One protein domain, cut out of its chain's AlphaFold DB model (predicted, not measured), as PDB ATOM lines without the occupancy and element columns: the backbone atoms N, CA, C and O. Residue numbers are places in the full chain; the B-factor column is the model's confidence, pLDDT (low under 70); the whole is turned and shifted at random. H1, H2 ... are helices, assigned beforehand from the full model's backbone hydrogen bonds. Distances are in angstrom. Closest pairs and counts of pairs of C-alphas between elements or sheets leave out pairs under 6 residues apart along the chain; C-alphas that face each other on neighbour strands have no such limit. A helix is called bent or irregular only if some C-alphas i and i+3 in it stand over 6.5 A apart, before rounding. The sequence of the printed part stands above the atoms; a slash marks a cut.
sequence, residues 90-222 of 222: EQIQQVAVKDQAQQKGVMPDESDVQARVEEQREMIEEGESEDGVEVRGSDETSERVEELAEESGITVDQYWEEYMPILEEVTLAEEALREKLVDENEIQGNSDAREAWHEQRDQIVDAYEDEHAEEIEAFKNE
ATOM      1  N   GLU A  90     -33.347  43.969  35.906       66.44
ATOM      2  CA  GLU A  90     -34.770  43.926  35.557       66.44
ATOM      3  C   GLU A  90     -35.663  44.356  36.725       66.44
ATOM      4  O   GLU A  90     -36.568  45.169  36.547       66.44
ATOM      5  N   GLN A  91     -35.391  43.894  37.946       62.75
ATOM      6  CA  GLN A  91     -36.161  44.306  39.123       62.75
ATOM      7  C   GLN A  91     -36.033  45.803  39.409       62.75
ATOM      8  O   GLN A  91     -37.028  46.457  39.726       62.75
ATOM      9  N   ILE A  92     -34.831  46.365  39.270       70.44
ATOM     10  CA  ILE A  92     -34.612  47.809  39.414       70.44
ATOM     11  C   ILE A  92     -35.413  48.567  38.354       70.44
ATOM     12  O   ILE A  92     -36.070  49.551  38.688       70.44
ATOM     13  N   GLN A  93     -35.434  48.081  37.109       77.38
ATOM     14  CA  GLN A  93     -36.234  48.683  36.044       77.38
ATOM     15  C   GLN A  93     -37.730  48.675  36.366       77.38
ATOM     16  O   GLN A  93     -38.378  49.718  36.277       77.38
ATOM     17  N   GLN A  94     -38.275  47.537  36.798       74.81
ATOM     18  CA  GLN A  94     -39.695  47.417  37.143       74.81
ATOM     19  C   GLN A  94     -40.086  48.355  38.291       74.81
ATOM     20  O   GLN A  94     -41.125  49.016  38.231       74.81
ATOM     21  N   VAL A  95     -39.252  48.450  39.331       73.06
ATOM     22  CA  VAL A  95     -39.517  49.344  40.467       73.06
ATOM     23  C   VAL A  95     -39.410  50.809  40.047       73.06
ATOM     24  O   VAL A  95     -40.289  51.593  40.403       73.06
ATOM     25  N   ALA A  96     -38.409  51.174  39.244       75.81
ATOM     26  CA  ALA A  96     -38.248  52.533  38.732       75.81
ATOM     27  C   ALA A  96     -39.452  52.972  37.877       75.81
ATOM     28  O   ALA A  96     -39.982  54.072  38.052       75.81
ATOM     29  N   VAL A  97     -39.936  52.094  36.990       79.94
ATOM     30  CA  VAL A  97     -41.128  52.347  36.164       79.94
ATOM     31  C   VAL A  97     -42.375  52.512  37.032       79.94
ATOM     32  O   VAL A  97     -43.116  53.480  36.847       79.94
ATOM     33  N   LYS A  98     -42.594  51.630  38.015       80.81
ATOM     34  CA  LYS A  98     -43.745  51.731  38.927       80.81
ATOM     35  C   LYS A  98     -43.705  52.987  39.787       80.81
ATOM     36  O   LYS A  98     -44.734  53.646  39.939       80.81
ATOM     37  N   ASP A  99     -42.543  53.343  40.326       78.62
ATOM     38  CA  ASP A  99     -42.388  54.570  41.105       78.62
ATOM     39  C   ASP A  99     -42.721  55.793  40.241       78.62
ATOM     40  O   ASP A  99     -43.558  56.621  40.614       78.62
ATOM     41  N   GLN A 100     -42.201  55.847  39.013       86.38
ATOM     42  CA  GLN A 100     -42.503  56.935  38.090       86.38
ATOM     43  C   GLN A 100     -43.986  56.979  37.679       86.38
ATOM     44  O   GLN A 100     -44.586  58.060  37.638       86.38
ATOM     45  N   ALA A 101     -44.612  55.830  37.412       80.81
ATOM     46  CA  ALA A 101     -46.046  55.732  37.135       80.81
ATOM     47  C   ALA A 101     -46.881  56.249  38.320       80.81
ATOM     48  O   ALA A 101     -47.839  57.014  38.140       80.81
ATOM     49  N   GLN A 102     -46.472  55.931  39.549       84.38
ATOM     50  CA  GLN A 102     -47.089  56.442  40.769       84.38
ATOM     51  C   GLN A 102     -46.913  57.958  40.917       84.38
ATOM     52  O   GLN A 102     -47.896  58.660  41.174       84.38
ATOM     53  N   GLN A 103     -45.705  58.490  40.708       83.94
ATOM     54  CA  GLN A 103     -45.435  59.933  40.743       83.94
ATOM     55  C   GLN A 103     -46.269  60.698  39.704       83.94
ATOM     56  O   GLN A 103     -46.746  61.810  39.960       83.94
ATOM     57  N   LYS A 104     -46.486  60.090  38.536       88.06
ATOM     58  CA  LYS A 104     -47.317  60.626  37.452       88.06
ATOM     59  C   LYS A 104     -48.814  60.375  37.660       88.06
ATOM     60  O   LYS A 104     -49.603  60.957  36.912       88.06
ATOM     61  N   GLY A 105     -49.215  59.587  38.655       91.06
ATOM     62  CA  GLY A 105     -50.614  59.275  38.950       91.06
ATOM     63  C   GLY A 105     -51.301  58.464  37.851       91.06
ATOM     64  O   GLY A 105     -52.454  58.751  37.542       91.06
ATOM     65  N   VAL A 106     -50.580  57.517  37.245       90.88
ATOM     66  CA  VAL A 106     -51.065  56.621  36.174       90.88
ATOM     67  C   VAL A 106     -50.990  55.141  36.552       90.88
ATOM     68  O   VAL A 106     -51.003  54.285  35.683       90.88
ATOM     69  N   MET A 107     -50.894  54.833  37.848       88.75
ATOM     70  CA  MET A 107     -50.968  53.444  38.302       88.75
ATOM     71  C   MET A 107     -52.328  52.832  37.931       88.75
ATOM     72  O   MET A 107     -53.342  53.509  38.151       88.75
ATOM     73  N   PRO A 108     -52.354  51.582  37.432       81.88
ATOM     74  CA  PRO A 108     -53.599  50.858  37.208       81.88
ATOM     75  C   PRO A 108     -54.331  50.654  38.534       81.88
ATOM     76  O   PRO A 108     -53.714  50.626  39.608       81.88
ATOM     77  N   ASP A 109     -55.653  50.522  38.477       89.81
ATOM     78  CA  ASP A 109     -56.402  50.092  39.647       89.81
ATOM     79  C   ASP A 109     -56.445  48.560  39.768       89.81
ATOM     80  O   ASP A 109     -56.102  47.815  38.853       89.81
ATOM     81  N   GLU A 110     -56.829  48.070  40.949       86.31
ATOM     82  CA  GLU A 110     -56.867  46.629  41.226       86.31
ATOM     83  C   GLU A 110     -57.840  45.885  40.295       86.31
ATOM     84  O   GLU A 110     -57.613  44.718  39.983       86.31
ATOM     85  N   SER A 111     -58.911  46.548  39.841       91.50
ATOM     86  CA  SER A 111     -59.854  45.941  38.903       91.50
ATOM     87  C   SER A 111     -59.275  45.803  37.502       91.50
ATOM     88  O   SER A 111     -59.529  44.779  36.877       91.50
ATOM     89  N   ASP A 112     -58.485  46.768  37.032       86.38
ATOM     90  CA  ASP A 112     -57.804  46.689  35.735       86.38
ATOM     91  C   ASP A 112     -56.812  45.516  35.713       86.38
ATOM     92  O   ASP A 112     -56.799  44.716  34.777       86.38
ATOM     93  N   VAL A 113     -56.040  45.357  36.795       82.88
ATOM     94  CA  VAL A 113     -55.095  44.240  36.959       82.88
ATOM     95  C   VAL A 113     -55.830  42.899  36.968       82.88
ATOM     96  O   VAL A 113     -55.443  41.976  36.257       82.88
ATOM     97  N   GLN A 114     -56.903  42.773  37.754       88.25
ATOM     98  CA  GLN A 114     -57.672  41.526  37.826       88.25
ATOM     99  C   GLN A 114     -58.322  41.175  36.490       88.25
ATOM    100  O   GLN A 114     -58.277  40.015  36.095       88.25
ATOM    101  N   ALA A 115     -58.873  42.164  35.782       85.75
ATOM    102  CA  ALA A 115     -59.477  41.949  34.475       85.75
ATOM    103  C   ALA A 115     -58.457  41.400  33.468       85.75
ATOM    104  O   ALA A 115     -58.744  40.404  32.812       85.75
ATOM    105  N   ARG A 116     -57.248  41.977  33.407       83.12
ATOM    106  CA  ARG A 116     -56.187  41.505  32.501       83.12
ATOM    107  C   ARG A 116     -55.705  40.094  32.849       83.12
ATOM    108  O   ARG A 116     -55.479  39.281  31.957       83.12
ATOM    109  N   VAL A 117     -55.583  39.776  34.140       83.06
ATOM    110  CA  VAL A 117     -55.216  38.422  34.588       83.06
ATOM    111  C   VAL A 117     -56.301  37.401  34.231       83.06
ATOM    112  O   VAL A 117     -55.976  36.302  33.786       83.06
ATOM    113  N   GLU A 118     -57.577  37.740  34.427       87.31
ATOM    114  CA  GLU A 118     -58.704  36.873  34.059       87.31
ATOM    115  C   GLU A 118     -58.755  36.638  32.544       87.31
ATOM    116  O   GLU A 118     -58.871  35.490  32.124       87.31
ATOM    117  N   GLU A 119     -58.575  37.690  31.744       79.75
ATOM    118  CA  GLU A 119     -58.518  37.621  30.280       79.75
ATOM    119  C   GLU A 119     -57.394  36.687  29.802       79.75
ATOM    120  O   GLU A 119     -57.627  35.764  29.023       79.75
ATOM    121  N   GLN A 120     -56.172  36.863  30.315       77.38
ATOM    122  CA  GLN A 120     -55.047  35.991  29.965       77.38
ATOM    123  C   GLN A 120     -55.277  34.542  30.389       77.38
ATOM    124  O   GLN A 120     -54.949  33.615  29.642       77.38
ATOM    125  N   ARG A 121     -55.843  34.333  31.582       83.31
ATOM    126  CA  ARG A 121     -56.176  32.999  32.074       83.31
ATOM    127  C   ARG A 121     -57.189  32.320  31.160       83.31
ATOM    128  O   ARG A 121     -56.972  31.169  30.803       83.31
ATOM    129  N   GLU A 122     -58.254  33.015  30.773       79.62
ATOM    130  CA  GLU A 122     -59.282  32.494  29.867       79.62
ATOM    131  C   GLU A 122     -58.678  32.144  28.501       79.62
ATOM    132  O   GLU A 122     -58.836  31.017  28.034       79.62
ATOM    133  N   MET A 123     -57.869  33.036  27.920       71.12
ATOM    134  CA  MET A 123     -57.194  32.774  26.644       71.12
ATOM    135  C   MET A 123     -56.290  31.534  26.682       71.12
ATOM    136  O   MET A 123     -56.213  30.789  25.702       71.12
ATOM    137  N   ILE A 124     -55.596  31.304  27.798       74.69
ATOM    138  CA  ILE A 124     -54.661  30.183  27.954       74.69
ATOM    139  C   ILE A 124     -55.390  28.881  28.306       74.69
ATOM    140  O   ILE A 124     -55.091  27.848  27.710       74.69
ATOM    141  N   GLU A 125     -56.336  28.912  29.248       75.88
ATOM    142  CA  GLU A 125     -57.048  27.718  29.727       75.88
ATOM    143  C   GLU A 125     -58.132  27.250  28.744       75.88
ATOM    144  O   GLU A 125     -58.342  26.044  28.589       75.88
ATOM    145  N   GLU A 126     -58.827  28.175  28.079       73.88
ATOM    146  CA  GLU A 126     -59.919  27.852  27.152       73.88
ATOM    147  C   GLU A 126     -59.445  27.770  25.697       73.88
ATOM    148  O   GLU A 126     -60.082  27.108  24.876       73.88
ATOM    149  N   GLY A 127     -58.301  28.385  25.379       63.31
ATOM    150  CA  GLY A 127     -57.754  28.401  24.027       63.31
ATOM    151  C   GLY A 127     -58.631  29.146  23.031       63.31
ATOM    152  O   GLY A 127     -58.567  28.864  21.835       63.31
ATOM    153  N   GLU A 128     -59.449  30.082  23.502       58.75
ATOM    154  CA  GLU A 128     -60.301  30.952  22.697       58.75
ATOM    155  C   GLU A 128     -60.081  32.408  23.137       58.75
ATOM    156  O   GLU A 128     -59.912  32.688  24.321       58.75
ATOM    157  N   SER A 129     -60.027  33.342  22.186       57.19
ATOM    158  CA  SER A 129     -59.991  34.780  22.481       57.19
ATOM    159  C   SER A 129     -61.371  35.298  22.898       57.19
ATOM    160  O   SER A 129     -62.374  34.607  22.704       57.19
ATOM    161  N   GLU A 130     -61.463  36.556  23.353       54.28
ATOM    162  CA  GLU A 130     -62.749  37.216  23.657       54.28
ATOM    163  C   GLU A 130     -63.753  37.184  22.479       54.28
ATOM    164  O   GLU A 130     -64.972  37.162  22.671       54.28
ATOM    165  N   ASP A 131     -63.252  37.121  21.241       57.19
ATOM    166  CA  ASP A 131     -64.051  37.015  20.012       57.19
ATOM    167  C   ASP A 131     -64.436  35.564  19.640       57.19
ATOM    168  O   ASP A 131     -65.054  35.322  18.593       57.19
ATOM    169  N   GLY A 132     -64.081  34.582  20.473       56.97
ATOM    170  CA  GLY A 132     -64.305  33.152  20.241       56.97
ATOM    171  C   GLY A 132     -63.414  32.570  19.140       56.97
ATOM    172  O   GLY A 132     -63.821  31.644  18.431       56.97
ATOM    173  N   VAL A 133     -62.232  33.154  18.924       53.25
ATOM    174  CA  VAL A 133     -61.251  32.668  17.944       53.25
ATOM    175  C   VAL A 133     -60.264  31.745  18.645       53.25
ATOM    176  O   VAL A 133     -59.652  32.140  19.628       53.25
ATOM    177  N   GLU A 134     -60.079  30.537  18.113       50.62
ATOM    178  CA  GLU A 134     -59.116  29.568  18.647       50.62
ATOM    179  C   GLU A 134     -57.697  30.164  18.698       50.62
ATOM    180  O   GLU A 134     -57.120  30.546  17.670       50.62
ATOM    181  N   VAL A 135     -57.127  30.219  19.899       58.91
ATOM    182  CA  VAL A 135     -55.773  30.693  20.179       58.91
ATOM    183  C   VAL A 135     -54.815  29.526  19.994       58.91
ATOM    184  O   VAL A 135     -54.697  28.611  20.808       58.91
ATOM    185  N   ARG A 136     -54.107  29.537  18.867       50.69
ATOM    186  CA  ARG A 136     -53.167  28.470  18.529       50.69
ATOM    187  C   ARG A 136     -51.974  28.479  19.492       50.69
ATOM    188  O   ARG A 136     -51.239  29.457  19.530       50.69
ATOM    189  N   GLY A 137     -51.735  27.357  20.172       61.75
ATOM    190  CA  GLY A 137     -50.647  27.221  21.153       61.75
ATOM    191  C   GLY A 137     -51.093  27.391  22.608       61.75
ATOM    192  O   GLY A 137     -50.241  27.390  23.494       61.75
ATOM    193  N   SER A 138     -52.402  27.488  22.865       61.38
ATOM    194  CA  SER A 138     -52.969  27.520  24.217       61.38
ATOM    195  C   SER A 138     -52.604  26.283  25.040       61.38
ATOM    196  O   SER A 138     -52.117  26.435  26.150       61.38
ATOM    197  N   ASP A 139     -52.714  25.076  24.470       60.56
ATOM    198  CA  ASP A 139     -52.350  23.824  25.153       60.56
ATOM    199  C   ASP A 139     -50.872  23.816  25.597       60.56
ATOM    200  O   ASP A 139     -50.567  23.490  26.740       60.56
ATOM    201  N   GLU A 140     -49.951  24.230  24.715       62.00
ATOM    202  CA  GLU A 140     -48.511  24.320  25.019       62.00
ATOM    203  C   GLU A 140     -48.231  25.393  26.082       62.00
ATOM    204  O   GLU A 140     -47.409  25.200  26.976       62.00
ATOM    205  N   THR A 141     -48.948  26.516  26.018       64.12
ATOM    206  CA  THR A 141     -48.823  27.605  26.993       64.12
ATOM    207  C   THR A 141     -49.378  27.196  28.357       64.12
ATOM    208  O   THR A 141     -48.762  27.487  29.380       64.12
ATOM    209  N   SER A 142     -50.495  26.470  28.387       70.12
ATOM    210  CA  SER A 142     -51.089  25.927  29.607       70.12
ATOM    211  C   SER A 142     -50.170  24.892  30.254       70.12
ATOM    212  O   SER A 142     -49.925  24.973  31.455       70.12
ATOM    213  N   GLU A 143     -49.608  23.960  29.474       71.62
ATOM    214  CA  GLU A 143     -48.593  23.014  29.965       71.62
ATOM    215  C   GLU A 143     -47.394  23.767  30.555       71.62
ATOM    216  O   GLU A 143     -46.912  23.427  31.636       71.62
ATOM    217  N   ARG A 144     -46.962  24.856  29.910       64.12
ATOM    218  CA  ARG A 144     -45.867  25.678  30.425       64.12
ATOM    219  C   ARG A 144     -46.222  26.366  31.743       64.12
ATOM    220  O   ARG A 144     -45.394  26.380  32.645       64.12
ATOM    221  N   VAL A 145     -47.429  26.906  31.897       71.56
ATOM    222  CA  VAL A 145     -47.884  27.495  33.173       71.56
ATOM    223  C   VAL A 145     -47.865  26.454  34.297       71.56
ATOM    224  O   VAL A 145     -47.422  26.760  35.408       71.56
ATOM    225  N   GLU A 146     -48.289  25.218  34.023       73.81
ATOM    226  CA  GLU A 146     -48.232  24.121  34.995       73.81
ATOM    227  C   GLU A 146     -46.792  23.793  35.411       73.81
ATOM    228  O   GLU A 146     -46.508  23.720  36.611       73.81
ATOM    229  N   GLU A 147     -45.882  23.655  34.441       66.75
ATOM    230  CA  GLU A 147     -44.455  23.416  34.695       66.75
ATOM    231  C   GLU A 147     -43.853  24.513  35.574       66.75
ATOM    232  O   GLU A 147     -43.116  24.230  36.513       66.75
ATOM    233  N   LEU A 148     -44.203  25.770  35.324       61.09
ATOM    234  CA  LEU A 148     -43.646  26.906  36.055       61.09
ATOM    235  C   LEU A 148     -44.184  27.041  37.460       61.09
ATOM    236  O   LEU A 148     -43.434  27.392  38.374       61.09
ATOM    237  N   ALA A 149     -45.470  26.751  37.643       64.94
ATOM    238  CA  ALA A 149     -46.038  26.642  38.970       64.94
ATOM    239  C   ALA A 149     -45.290  25.557  39.766       64.94
ATOM    240  O   ALA A 149     -44.868  25.811  40.898       64.94
ATOM    241  N   GLU A 150     -45.041  24.392  39.157       70.06
ATOM    242  CA  GLU A 150     -44.293  23.296  39.779       70.06
ATOM    243  C   GLU A 150     -42.834  23.672  40.087       70.06
ATOM    244  O   GLU A 150     -42.401  23.520  41.234       70.06
ATOM    245  N   GLU A 151     -42.095  24.214  39.113       60.91
ATOM    246  CA  GLU A 151     -40.709  24.682  39.264       60.91
ATOM    247  C   GLU A 151     -40.591  25.753  40.357       60.91
ATOM    248  O   GLU A 151     -39.634  25.760  41.134       60.91
ATOM    249  N   SER A 152     -41.605  26.612  40.477       56.31
ATOM    250  CA  SER A 152     -41.675  27.665  41.493       56.31
ATOM    251  C   SER A 152     -42.206  27.188  42.846       56.31
ATOM    252  O   SER A 152     -42.265  27.963  43.805       56.31
ATOM    253  N   GLY A 153     -42.598  25.916  42.964       65.38
ATOM    254  CA  GLY A 153     -43.146  25.340  44.189       65.38
ATOM    255  C   GLY A 153     -44.497  25.932  44.610       65.38
ATOM    256  O   GLY A 153     -44.833  25.898  45.802       65.38
ATOM    257  N   ILE A 154     -45.262  26.477  43.663       73.19
ATOM    258  CA  ILE A 154     -46.606  27.037  43.857       73.19
ATOM    259  C   ILE A 154     -47.651  26.191  43.118       73.19
ATOM    260  O   ILE A 154     -47.334  25.343  42.293       73.19
ATOM    261  N   THR A 155     -48.930  26.375  43.435       81.31
ATOM    262  CA  THR A 155     -50.007  25.779  42.627       81.31
ATOM    263  C   THR A 155     -50.362  26.683  41.451       81.31
ATOM    264  O   THR A 155     -50.176  27.892  41.541       81.31
ATOM    265  N   VAL A 156     -50.975  26.132  40.401       80.50
ATOM    266  CA  VAL A 156     -51.514  26.919  39.272       80.50
ATOM    267  C   VAL A 156     -52.472  28.016  39.751       80.50
ATOM    268  O   VAL A 156     -52.367  29.161  39.331       80.50
ATOM    269  N   ASP A 157     -53.329  27.729  40.735       86.19
ATOM    270  CA  ASP A 157     -54.186  28.770  41.323       86.19
ATOM    271  C   ASP A 157     -53.375  29.892  41.995       86.19
ATOM    272  O   ASP A 157     -53.753  31.050  41.926       86.19
ATOM    273  N   GLN A 158     -52.231  29.580  42.612       72.19
ATOM    274  CA  GLN A 158     -51.371  30.605  43.209       72.19
ATOM    275  C   GLN A 158     -50.586  31.377  42.147       72.19
ATOM    276  O   GLN A 158     -50.273  32.543  42.365       72.19
ATOM    277  N   TYR A 159     -50.278  30.756  41.007       75.25
ATOM    278  CA  TYR A 159     -49.726  31.459  39.856       75.25
ATOM    279  C   TYR A 159     -50.702  32.552  39.392       75.25
ATOM    280  O   TYR A 159     -50.332  33.723  39.359       75.25
ATOM    281  N   TRP A 160     -51.973  32.208  39.174       83.50
ATOM    282  CA  TRP A 160     -52.990  33.169  38.737       83.50
ATOM    283  C   TRP A 160     -53.423  34.170  39.819       83.50
ATOM    284  O   TRP A 160     -53.661  35.329  39.509       83.50
ATOM    285  N   GLU A 161     -53.535  33.759  41.086       84.00
ATOM    286  CA  GLU A 161     -54.066  34.624  42.156       84.00
ATOM    287  C   GLU A 161     -52.993  35.444  42.891       84.00
ATOM    288  O   GLU A 161     -53.310  36.496  43.448       84.00
ATOM    289  N   GLU A 162     -51.746  34.964  42.968       74.00
ATOM    290  CA  GLU A 162     -50.674  35.616  43.740       74.00
ATOM    291  C   GLU A 162     -49.560  36.181  42.837       74.00
ATOM    292  O   GLU A 162     -49.045  37.255  43.141       74.00
ATOM    293  N   TYR A 163     -49.172  35.491  41.757       71.00
ATOM    294  CA  TYR A 163     -48.014  35.870  40.932       71.00
ATOM    295  C   TYR A 163     -48.378  36.776  39.747       71.00
ATOM    296  O   TYR A 163     -47.839  37.876  39.633       71.00
ATOM    297  N   MET A 164     -49.328  36.359  38.908       77.19
ATOM    298  CA  MET A 164     -49.744  37.112  37.719       77.19
ATOM    299  C   MET A 164     -50.225  38.537  38.012       77.19
ATOM    300  O   MET A 164     -49.813  39.439  37.289       77.19
ATOM    301  N   PRO A 165     -50.976  38.818  39.096       81.12
ATOM    302  CA  PRO A 165     -51.367  40.191  39.409       81.12
ATOM    303  C   PRO A 165     -50.176  41.123  39.664       81.12
ATOM    304  O   PRO A 165     -50.260  42.312  39.382       81.12
ATOM    305  N   ILE A 166     -49.058  40.602  40.189       73.62
ATOM    306  CA  ILE A 166     -47.843  41.399  40.410       73.62
ATOM    307  C   ILE A 166     -47.208  41.769  39.067       73.62
ATOM    308  O   ILE A 166     -46.788  42.912  38.895       73.62
ATOM    309  N   LEU A 167     -47.141  40.812  38.137       72.81
ATOM    310  CA  LEU A 167     -46.612  41.047  36.795       72.81
ATOM    311  C   LEU A 167     -47.494  42.020  36.012       72.81
ATOM    312  O   LEU A 167     -46.991  43.016  35.504       72.81
ATOM    313  N   GLU A 168     -48.806  41.793  35.987       80.50
ATOM    314  CA  GLU A 168     -49.731  42.645  35.236       80.50
ATOM    315  C   GLU A 168     -49.807  44.068  35.794       80.50
ATOM    316  O   GLU A 168     -49.929  45.021  35.031       80.50
ATOM    317  N   GLU A 169     -49.647  44.262  37.107       78.94
ATOM    318  CA  GLU A 169     -49.527  45.610  37.673       78.94
ATOM    319  C   GLU A 169     -48.308  46.364  37.110       78.94
ATOM    320  O   GLU A 169     -48.398  47.565  36.857       78.94
ATOM    321  N   VAL A 170     -47.171  45.683  36.912       77.00
ATOM    322  CA  VAL A 170     -45.970  46.276  36.299       77.00
ATOM    323  C   VAL A 170     -46.239  46.601  34.832       77.00
ATOM    324  O   VAL A 170     -46.009  47.738  34.420       77.00
ATOM    325  N   THR A 171     -46.753  45.635  34.067       79.12
ATOM    326  CA  THR A 171     -47.030  45.780  32.632       79.12
ATOM    327  C   THR A 171     -47.991  46.936  32.369       79.12
ATOM    328  O   THR A 171     -47.683  47.841  31.595       79.12
ATOM    329  N   LEU A 172     -49.120  46.980  33.079       81.12
ATOM    330  CA  LEU A 172     -50.117  48.040  32.930       81.12
ATOM    331  C   LEU A 172     -49.579  49.410  33.375       81.12
ATOM    332  O   LEU A 172     -49.895  50.430  32.762       81.12
ATOM    333  N   ALA A 173     -48.743  49.461  34.418       79.94
ATOM    334  CA  ALA A 173     -48.082  50.701  34.822       79.94
ATOM    335  C   ALA A 173     -47.094  51.201  33.754       79.94
ATOM    336  O   ALA A 173     -47.027  52.407  33.507       79.94
ATOM    337  N   GLU A 174     -46.352  50.295  33.111       82.88
ATOM    338  CA  GLU A 174     -45.457  50.616  31.999       82.88
ATOM    339  C   GLU A 174     -46.236  51.140  30.788       82.88
ATOM    340  O   GLU A 174     -45.906  52.205  30.262       82.88
ATOM    341  N   GLU A 175     -47.303  50.445  30.384       82.31
ATOM    342  CA  GLU A 175     -48.187  50.848  29.286       82.31
ATOM    343  C   GLU A 175     -48.755  52.256  29.511       82.31
ATOM    344  O   GLU A 175     -48.609  53.128  28.648       82.31
ATOM    345  N   ALA A 176     -49.329  52.507  30.690       83.31
ATOM    346  CA  ALA A 176     -49.936  53.791  31.033       83.31
ATOM    347  C   ALA A 176     -48.900  54.925  31.141       83.31
ATOM    348  O   ALA A 176     -49.164  56.073  30.762       83.31
ATOM    349  N   LEU A 177     -47.702  54.629  31.655       84.50
ATOM    350  CA  LEU A 177     -46.613  55.599  31.714       84.50
ATOM    351  C   LEU A 177     -46.096  55.939  30.314       84.50
ATOM    352  O   LEU A 177     -45.887  57.120  30.020       84.50
ATOM    353  N   ARG A 178     -45.927  54.935  29.450       83.94
ATOM    354  CA  ARG A 178     -45.516  55.124  28.059       83.94
ATOM    355  C   ARG A 178     -46.532  55.966  27.302       83.94
ATOM    356  O   ARG A 178     -46.126  56.952  26.694       83.94
ATOM    357  N   GLU A 179     -47.821  55.628  27.366       83.81
ATOM    358  CA  GLU A 179     -48.897  56.397  26.720       83.81
ATOM    359  C   GLU A 179     -48.821  57.869  27.136       83.81
ATOM    360  O   GLU A 179     -48.711  58.768  26.300       83.81
ATOM    361  N   LYS A 180     -48.732  58.117  28.446       83.00
ATOM    362  CA  LYS A 180     -48.625  59.471  28.984       83.00
ATOM    363  C   LYS A 180     -47.393  60.223  28.492       83.00
ATOM    364  O   LYS A 180     -47.486  61.417  28.215       83.00
ATOM    365  N   LEU A 181     -46.230  59.579  28.432       80.62
ATOM    366  CA  LEU A 181     -44.999  60.253  28.031       80.62
ATOM    367  C   LEU A 181     -44.898  60.444  26.514       80.62
ATOM    368  O   LEU A 181     -44.355  61.460  26.080       80.62
ATOM    369  N   VAL A 182     -45.432  59.528  25.709       78.88
ATOM    370  CA  VAL A 182     -45.559  59.702  24.255       78.88
ATOM    371  C   VAL A 182     -46.462  60.899  23.953       78.88
ATOM    372  O   VAL A 182     -46.063  61.782  23.187       78.88
ATOM    373  N   ASP A 183     -47.604  60.994  24.639       77.06
ATOM    374  CA  ASP A 183     -48.529  62.125  24.542       77.06
ATOM    375  C   ASP A 183     -47.894  63.446  25.003       77.06
ATOM    376  O   ASP A 183     -47.990  64.464  24.314       77.06
ATOM    377  N   GLU A 184     -47.212  63.454  26.157       80.38
ATOM    378  CA  GLU A 184     -46.551  64.648  26.709       80.38
ATOM    379  C   GLU A 184     -45.427  65.177  25.796       80.38
ATOM    380  O   GLU A 184     -45.157  66.382  25.805       80.38
ATOM    381  N   ASN A 185     -44.783  64.306  25.012       74.50
ATOM    382  CA  ASN A 185     -43.650  64.649  24.146       74.50
ATOM    383  C   ASN A 185     -44.013  64.791  22.656       74.50
ATOM    384  O   ASN A 185     -43.118  65.014  21.841       74.50
ATOM    385  N   GLU A 186     -45.302  64.709  22.303       76.50
ATOM    386  CA  GLU A 186     -45.818  64.880  20.934       76.50
ATOM    387  C   GLU A 186     -45.097  63.999  19.888       76.50
ATOM    388  O   GLU A 186     -44.837  64.429  18.757       76.50
ATOM    389  N   ILE A 187     -44.737  62.768  20.260       69.38
ATOM    390  CA  ILE A 187     -43.940  61.869  19.413       69.38
ATOM    391  C   ILE A 187     -44.819  61.308  18.288       69.38
ATOM    392  O   ILE A 187     -45.915  60.814  18.536       69.38
ATOM    393  N   GLN A 188     -44.356  61.396  17.036       58.38
ATOM    394  CA  GLN A 188     -45.119  60.966  15.857       58.38
ATOM    395  C   GLN A 188     -44.466  59.757  15.177       58.38
ATOM    396  O   GLN A 188     -43.339  59.858  14.708       58.38
ATOM    397  N   GLY A 189     -45.215  58.661  15.025       56.03
ATOM    398  CA  GLY A 189     -44.803  57.466  14.278       56.03
ATOM    399  C   GLY A 189     -44.182  56.355  15.137       56.03
ATOM    400  O   GLY A 189     -43.465  56.614  16.100       56.03
ATOM    401  N   ASN A 190     -44.441  55.097  14.756       57.88
ATOM    402  CA  ASN A 190     -44.190  53.918  15.601       57.88
ATOM    403  C   ASN A 190     -42.704  53.668  15.918       57.88
ATOM    404  O   ASN A 190     -42.363  53.318  17.045       57.88
ATOM    405  N   SER A 191     -41.803  53.874  14.950       60.25
ATOM    406  CA  SER A 191     -40.357  53.700  15.176       60.25
ATOM    407  C   SER A 191     -39.797  54.747  16.142       60.25
ATOM    408  O   SER A 191     -38.976  54.415  16.994       60.25
ATOM    409  N   ASP A 192     -40.259  55.992  16.016       68.12
ATOM    410  CA  ASP A 192     -39.778  57.117  16.820       68.12
ATOM    411  C   ASP A 192     -40.320  57.020  18.259       68.12
ATOM    412  O   ASP A 192     -39.618  57.360  19.208       68.12
ATOM    413  N   ALA A 193     -41.531  56.478  18.437       67.88
ATOM    414  CA  ALA A 193     -42.124  56.206  19.748       67.88
ATOM    415  C   ALA A 193     -41.388  55.102  20.525       67.88
ATOM    416  O   ALA A 193     -41.161  55.258  21.722       67.88
ATOM    417  N   ARG A 194     -40.966  54.015  19.860       70.12
ATOM    418  CA  ARG A 194     -40.231  52.916  20.514       70.12
ATOM    419  C   ARG A 194     -38.847  53.351  20.990       70.12
ATOM    420  O   ARG A 194     -38.481  53.087  22.131       70.12
ATOM    421  N   GLU A 195     -38.077  54.008  20.125       74.50
ATOM    422  CA  GLU A 195     -36.741  54.497  20.488       74.50
ATOM    423  C   GLU A 195     -36.827  55.531  21.616       74.50
ATOM    424  O   GLU A 195     -36.088  55.440  22.596       74.50
ATOM    425  N   ALA A 196     -37.791  56.450  21.533       74.88
ATOM    426  CA  ALA A 196     -38.008  57.435  22.581       74.88
ATOM    427  C   ALA A 196     -38.500  56.821  23.898       74.88
ATOM    428  O   ALA A 196     -38.105  57.296  24.961       74.88
ATOM    429  N   TRP A 197     -39.324  55.769  23.855       82.00
ATOM    430  CA  TRP A 197     -39.711  55.032  25.058       82.00
ATOM    431  C   TRP A 197     -38.491  54.411  25.737       82.00
ATOM    432  O   TRP A 197     -38.301  54.614  26.932       82.00
ATOM    433  N   HIS A 198     -37.631  53.714  24.989       82.50
ATOM    434  CA  HIS A 198     -36.416  53.132  25.561       82.50
ATOM    435  C   HIS A 198     -35.504  54.203  26.168       82.50
ATOM    436  O   HIS A 198     -35.053  54.035  27.297       82.50
ATOM    437  N   GLU A 199     -35.307  55.336  25.486       83.88
ATOM    438  CA  GLU A 199     -34.519  56.449  26.027       83.88
ATOM    439  C   GLU A 199     -35.129  57.011  27.324       83.88
ATOM    440  O   GLU A 199     -34.412  57.290  28.284       83.88
ATOM    441  N   GLN A 200     -36.451  57.166  27.385       84.31
ATOM    442  CA  GLN A 200     -37.135  57.651  28.585       84.31
ATOM    443  C   GLN A 200     -37.085  56.648  29.729       84.31
ATOM    444  O   GLN A 200     -36.871  57.045  30.872       84.31
ATOM    445  N   ARG A 201     -37.271  55.361  29.435       84.25
ATOM    446  CA  ARG A 201     -37.162  54.289  30.418       84.25
ATOM    447  C   ARG A 201     -35.758  54.265  31.013       84.25
ATOM    448  O   ARG A 201     -35.639  54.261  32.230       84.25
ATOM    449  N   ASP A 202     -34.719  54.346  30.188       87.19
ATOM    450  CA  ASP A 202     -33.335  54.388  30.664       87.19
ATOM    451  C   ASP A 202     -33.091  55.627  31.549       87.19
ATOM    452  O   ASP A 202     -32.511  55.515  32.622       87.19
ATOM    453  N   GLN A 203     -33.637  56.796  31.185       89.12
ATOM    454  CA  GLN A 203     -33.568  57.998  32.032       89.12
ATOM    455  C   GLN A 203     -34.304  57.846  33.373       89.12
ATOM    456  O   GLN A 203     -33.854  58.390  34.381       89.12
ATOM    457  N   ILE A 204     -35.448  57.154  33.391       85.69
ATOM    458  CA  ILE A 204     -36.199  56.855  34.619       85.69
ATOM    459  C   ILE A 204     -35.371  55.941  35.523       85.69
ATOM    460  O   ILE A 204     -35.264  56.202  36.720       85.69
ATOM    461  N   VAL A 205     -34.766  54.906  34.945       82.56
ATOM    462  CA  VAL A 205     -33.930  53.935  35.658       82.56
ATOM    463  C   VAL A 205     -32.691  54.614  36.225       82.56
ATOM    464  O   VAL A 205     -32.463  54.510  37.424       82.56
ATOM    465  N   ASP A 206     -31.957  55.385  35.421       88.81
ATOM    466  CA  ASP A 206     -30.773  56.132  35.866       88.81
ATOM    467  C   ASP A 206     -31.111  57.081  37.028       88.81
ATOM    468  O   ASP A 206     -30.397  57.141  38.029       88.81
ATOM    469  N   ALA A 207     -32.226  57.815  36.923       83.00
ATOM    470  CA  ALA A 207     -32.667  58.724  37.977       83.00
ATOM    471  C   ALA A 207     -33.027  57.977  39.271       83.00
ATOM    472  O   ALA A 207     -32.687  58.443  40.360       83.00
ATOM    473  N   TYR A 208     -33.688  56.825  39.150       79.50
ATOM    474  CA  TYR A 208     -34.034  55.973  40.282       79.50
ATOM    475  C   TYR A 208     -32.784  55.370  40.936       79.50
ATOM    476  O   TYR A 208     -32.652  55.403  42.160       79.50
ATOM    477  N   GLU A 209     -31.833  54.869  40.142       79.06
ATOM    478  CA  GLU A 209     -30.568  54.335  40.648       79.06
ATOM    479  C   GLU A 209     -29.754  55.399  41.393       79.06
ATOM    480  O   GLU A 209     -29.213  55.119  42.464       79.06
ATOM    481  N   ASP A 210     -29.712  56.629  40.875       83.69
ATOM    482  CA  ASP A 210     -29.047  57.756  41.530       83.69
ATOM    483  C   ASP A 210     -29.730  58.148  42.856       83.69
ATOM    484  O   ASP A 210     -29.046  58.458  43.839       83.69
ATOM    485  N   GLU A 211     -31.067  58.144  42.912       75.06
ATOM    486  CA  GLU A 211     -31.836  58.486  44.119       75.06
ATOM    487  C   GLU A 211     -31.732  57.402  45.205       75.06
ATOM    488  O   GLU A 211     -31.602  57.725  46.390       75.06
ATOM    489  N   HIS A 212     -31.714  56.129  44.803       71.00
ATOM    490  CA  HIS A 212     -31.745  54.960  45.687       71.00
ATOM    491  C   HIS A 212     -30.406  54.213  45.779       71.00
ATOM    492  O   HIS A 212     -30.364  53.066  46.226       71.00
ATOM    493  N   ALA A 213     -29.292  54.854  45.412       73.38
ATOM    494  CA  ALA A 213     -27.980  54.215  45.291       73.38
ATOM    495  C   ALA A 213     -27.558  53.395  46.527       73.38
ATOM    496  O   ALA A 213     -27.076  52.273  46.385       73.38
ATOM    497  N   GLU A 214     -27.763  53.920  47.744       61.16
ATOM    498  CA  GLU A 214     -27.409  53.216  48.991       61.16
ATOM    499  C   GLU A 214     -28.292  51.978  49.243       61.16
ATOM    500  O   GLU A 214     -27.817  50.974  49.776       61.16
ATOM    501  N   GLU A 215     -29.569  52.031  48.859       54.91
ATOM    502  CA  GLU A 215     -30.534  50.935  49.021       54.91
ATOM    503  C   GLU A 215     -30.290  49.834  47.983       54.91
ATOM    504  O   GLU A 215     -30.290  48.651  48.323       54.91
ATOM    505  N   ILE A 216     -29.991  50.220  46.741       62.94
ATOM    506  CA  ILE A 216     -29.641  49.305  45.650       62.94
ATOM    507  C   ILE A 216     -28.294  48.630  45.913       62.94
ATOM    508  O   ILE A 216     -28.157  47.427  45.693       62.94
ATOM    509  N   GLU A 217     -27.296  49.365  46.410       63.09
ATOM    510  CA  GLU A 217     -26.009  48.776  46.788       63.09
ATOM    511  C   GLU A 217     -26.179  47.786  47.946       63.09
ATOM    512  O   GLU A 217     -25.560  46.724  47.930       63.09
ATOM    513  N   ALA A 218     -27.027  48.085  48.934       56.72
ATOM    514  CA  ALA A 218     -27.342  47.133  49.995       56.72
ATOM    515  C   ALA A 218     -28.025  45.873  49.438       56.72
ATOM    516  O   ALA A 218     -27.601  44.770  49.765       56.72
ATOM    517  N   PHE A 219     -29.009  46.041  48.555       54.78
ATOM    518  CA  PHE A 219     -29.749  44.949  47.926       54.78
ATOM    519  C   PHE A 219     -28.862  44.021  47.082       54.78
ATOM    520  O   PHE A 219     -28.928  42.808  47.239       54.78
ATOM    521  N   LYS A 220     -27.962  44.573  46.256       57.22
ATOM    522  CA  LYS A 220     -27.018  43.796  45.425       57.22
ATOM    523  C   LYS A 220     -25.963  43.020  46.240       57.22
ATOM    524  O   LYS A 220     -25.219  42.232  45.663       57.22
ATOM    525  N   ASN A 221     -25.829  43.288  47.543       57.22
ATOM    526  CA  ASN A 221     -24.794  42.718  48.418       57.22
ATOM    527  C   ASN A 221     -25.342  41.776  49.515       57.22
ATOM    528  O   ASN A 221     -24.546  41.313  50.345       57.22
ATOM    529  N   GLU A 222     -26.657  41.530  49.563       47.22
ATOM    530  CA  GLU A 222     -27.306  40.551  50.462       47.22
ATOM    531  C   GLU A 222     -27.314  39.133  49.877       47.22
ATOM    532  O   GLU A 222     -27.127  38.187  50.684       47.22
TER     533      GLU A 222
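What this domain is: This is residues 90 to 222 of the 222 residues of an uncharacterized protein of Salsuginibacillus halophilus (UniProt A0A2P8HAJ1). One long, kinked helix, H4, runs through the middle as a strut between two groups of helices: in one, H3 makes a corner with H4 at residues 156 to 159 and H2 packs at a steep tilt on residues 160 to 172 of H4; in the other, H1 packs at a steep tilt on residues 170 to 177 of H4 and H5 packs across H1. H6 continues the chain beyond H5, and the two groups of helices stay separate but for H4 and the link from H1 to H2. The printed part has 133 residues with six named helices, H1 to H6 in chain order, no named strand, and the class all helix. It is loose, with a radius of gyration of the C-alphas of 17.7 A and spans of 44 by 43 by 26 A.

How they stand to each other: H4, residues 156 to 184, is the hub, touching four helices, with a kink of 38 degrees near residue 165. It is irregular, but only just: C-alphas 161 and 164 are 6.7 A apart. H2, residues 110 to 126, touches H4 at a steep tilt of 60 degrees, opposite ways; the closest C-alphas, of Val 113 and Glu 169, are 5.8 A apart. H3, residues 138 to 151, touches H4, closest at the C-alphas of Ala 149 and Val 156, 5.5 A. H1, residues 90 to 104, touches H4 at 57 degrees, a steep tilt, the same way, closest at the C-alphas of Ala 101 and Leu 177, 5.5 A. H5, residues 190 to 211, touches H1 about perpendicular, at 85 degrees, closest at the C-alphas of Ala 96 and Val 205, 5.5 A. H6, residues 213 to 219, is close to H5 but not clearly touching. Every O i to N i+4 pair is within hydrogen-bond range in H1, H2, H3, H5 and H6; in H4, 22 of 25.

Where its parts are: H4 measures 40.1 A, from C-alpha 156 at (-51.514, 26.919, 39.272) to C-alpha 184 at (-46.551, 64.648, 26.709). H5 measures 31.4 A, H2 23.7 A, H1 21.0 A, H3 19.6 A and H6 9.8 A. H1 begins at C-alpha 90, (-34.770, 43.926, 35.557).

The domain as a whole: The C-alphas farthest apart, of Gly 132 and Glu 214, are 50.9 A apart. The printed part has no cut; the link from H2 to H3, 11 residues, is long. Mean pLDDT of the printed part is 74.0, and 40 residues are under 70, among them 127 to 141 and 214 to 222.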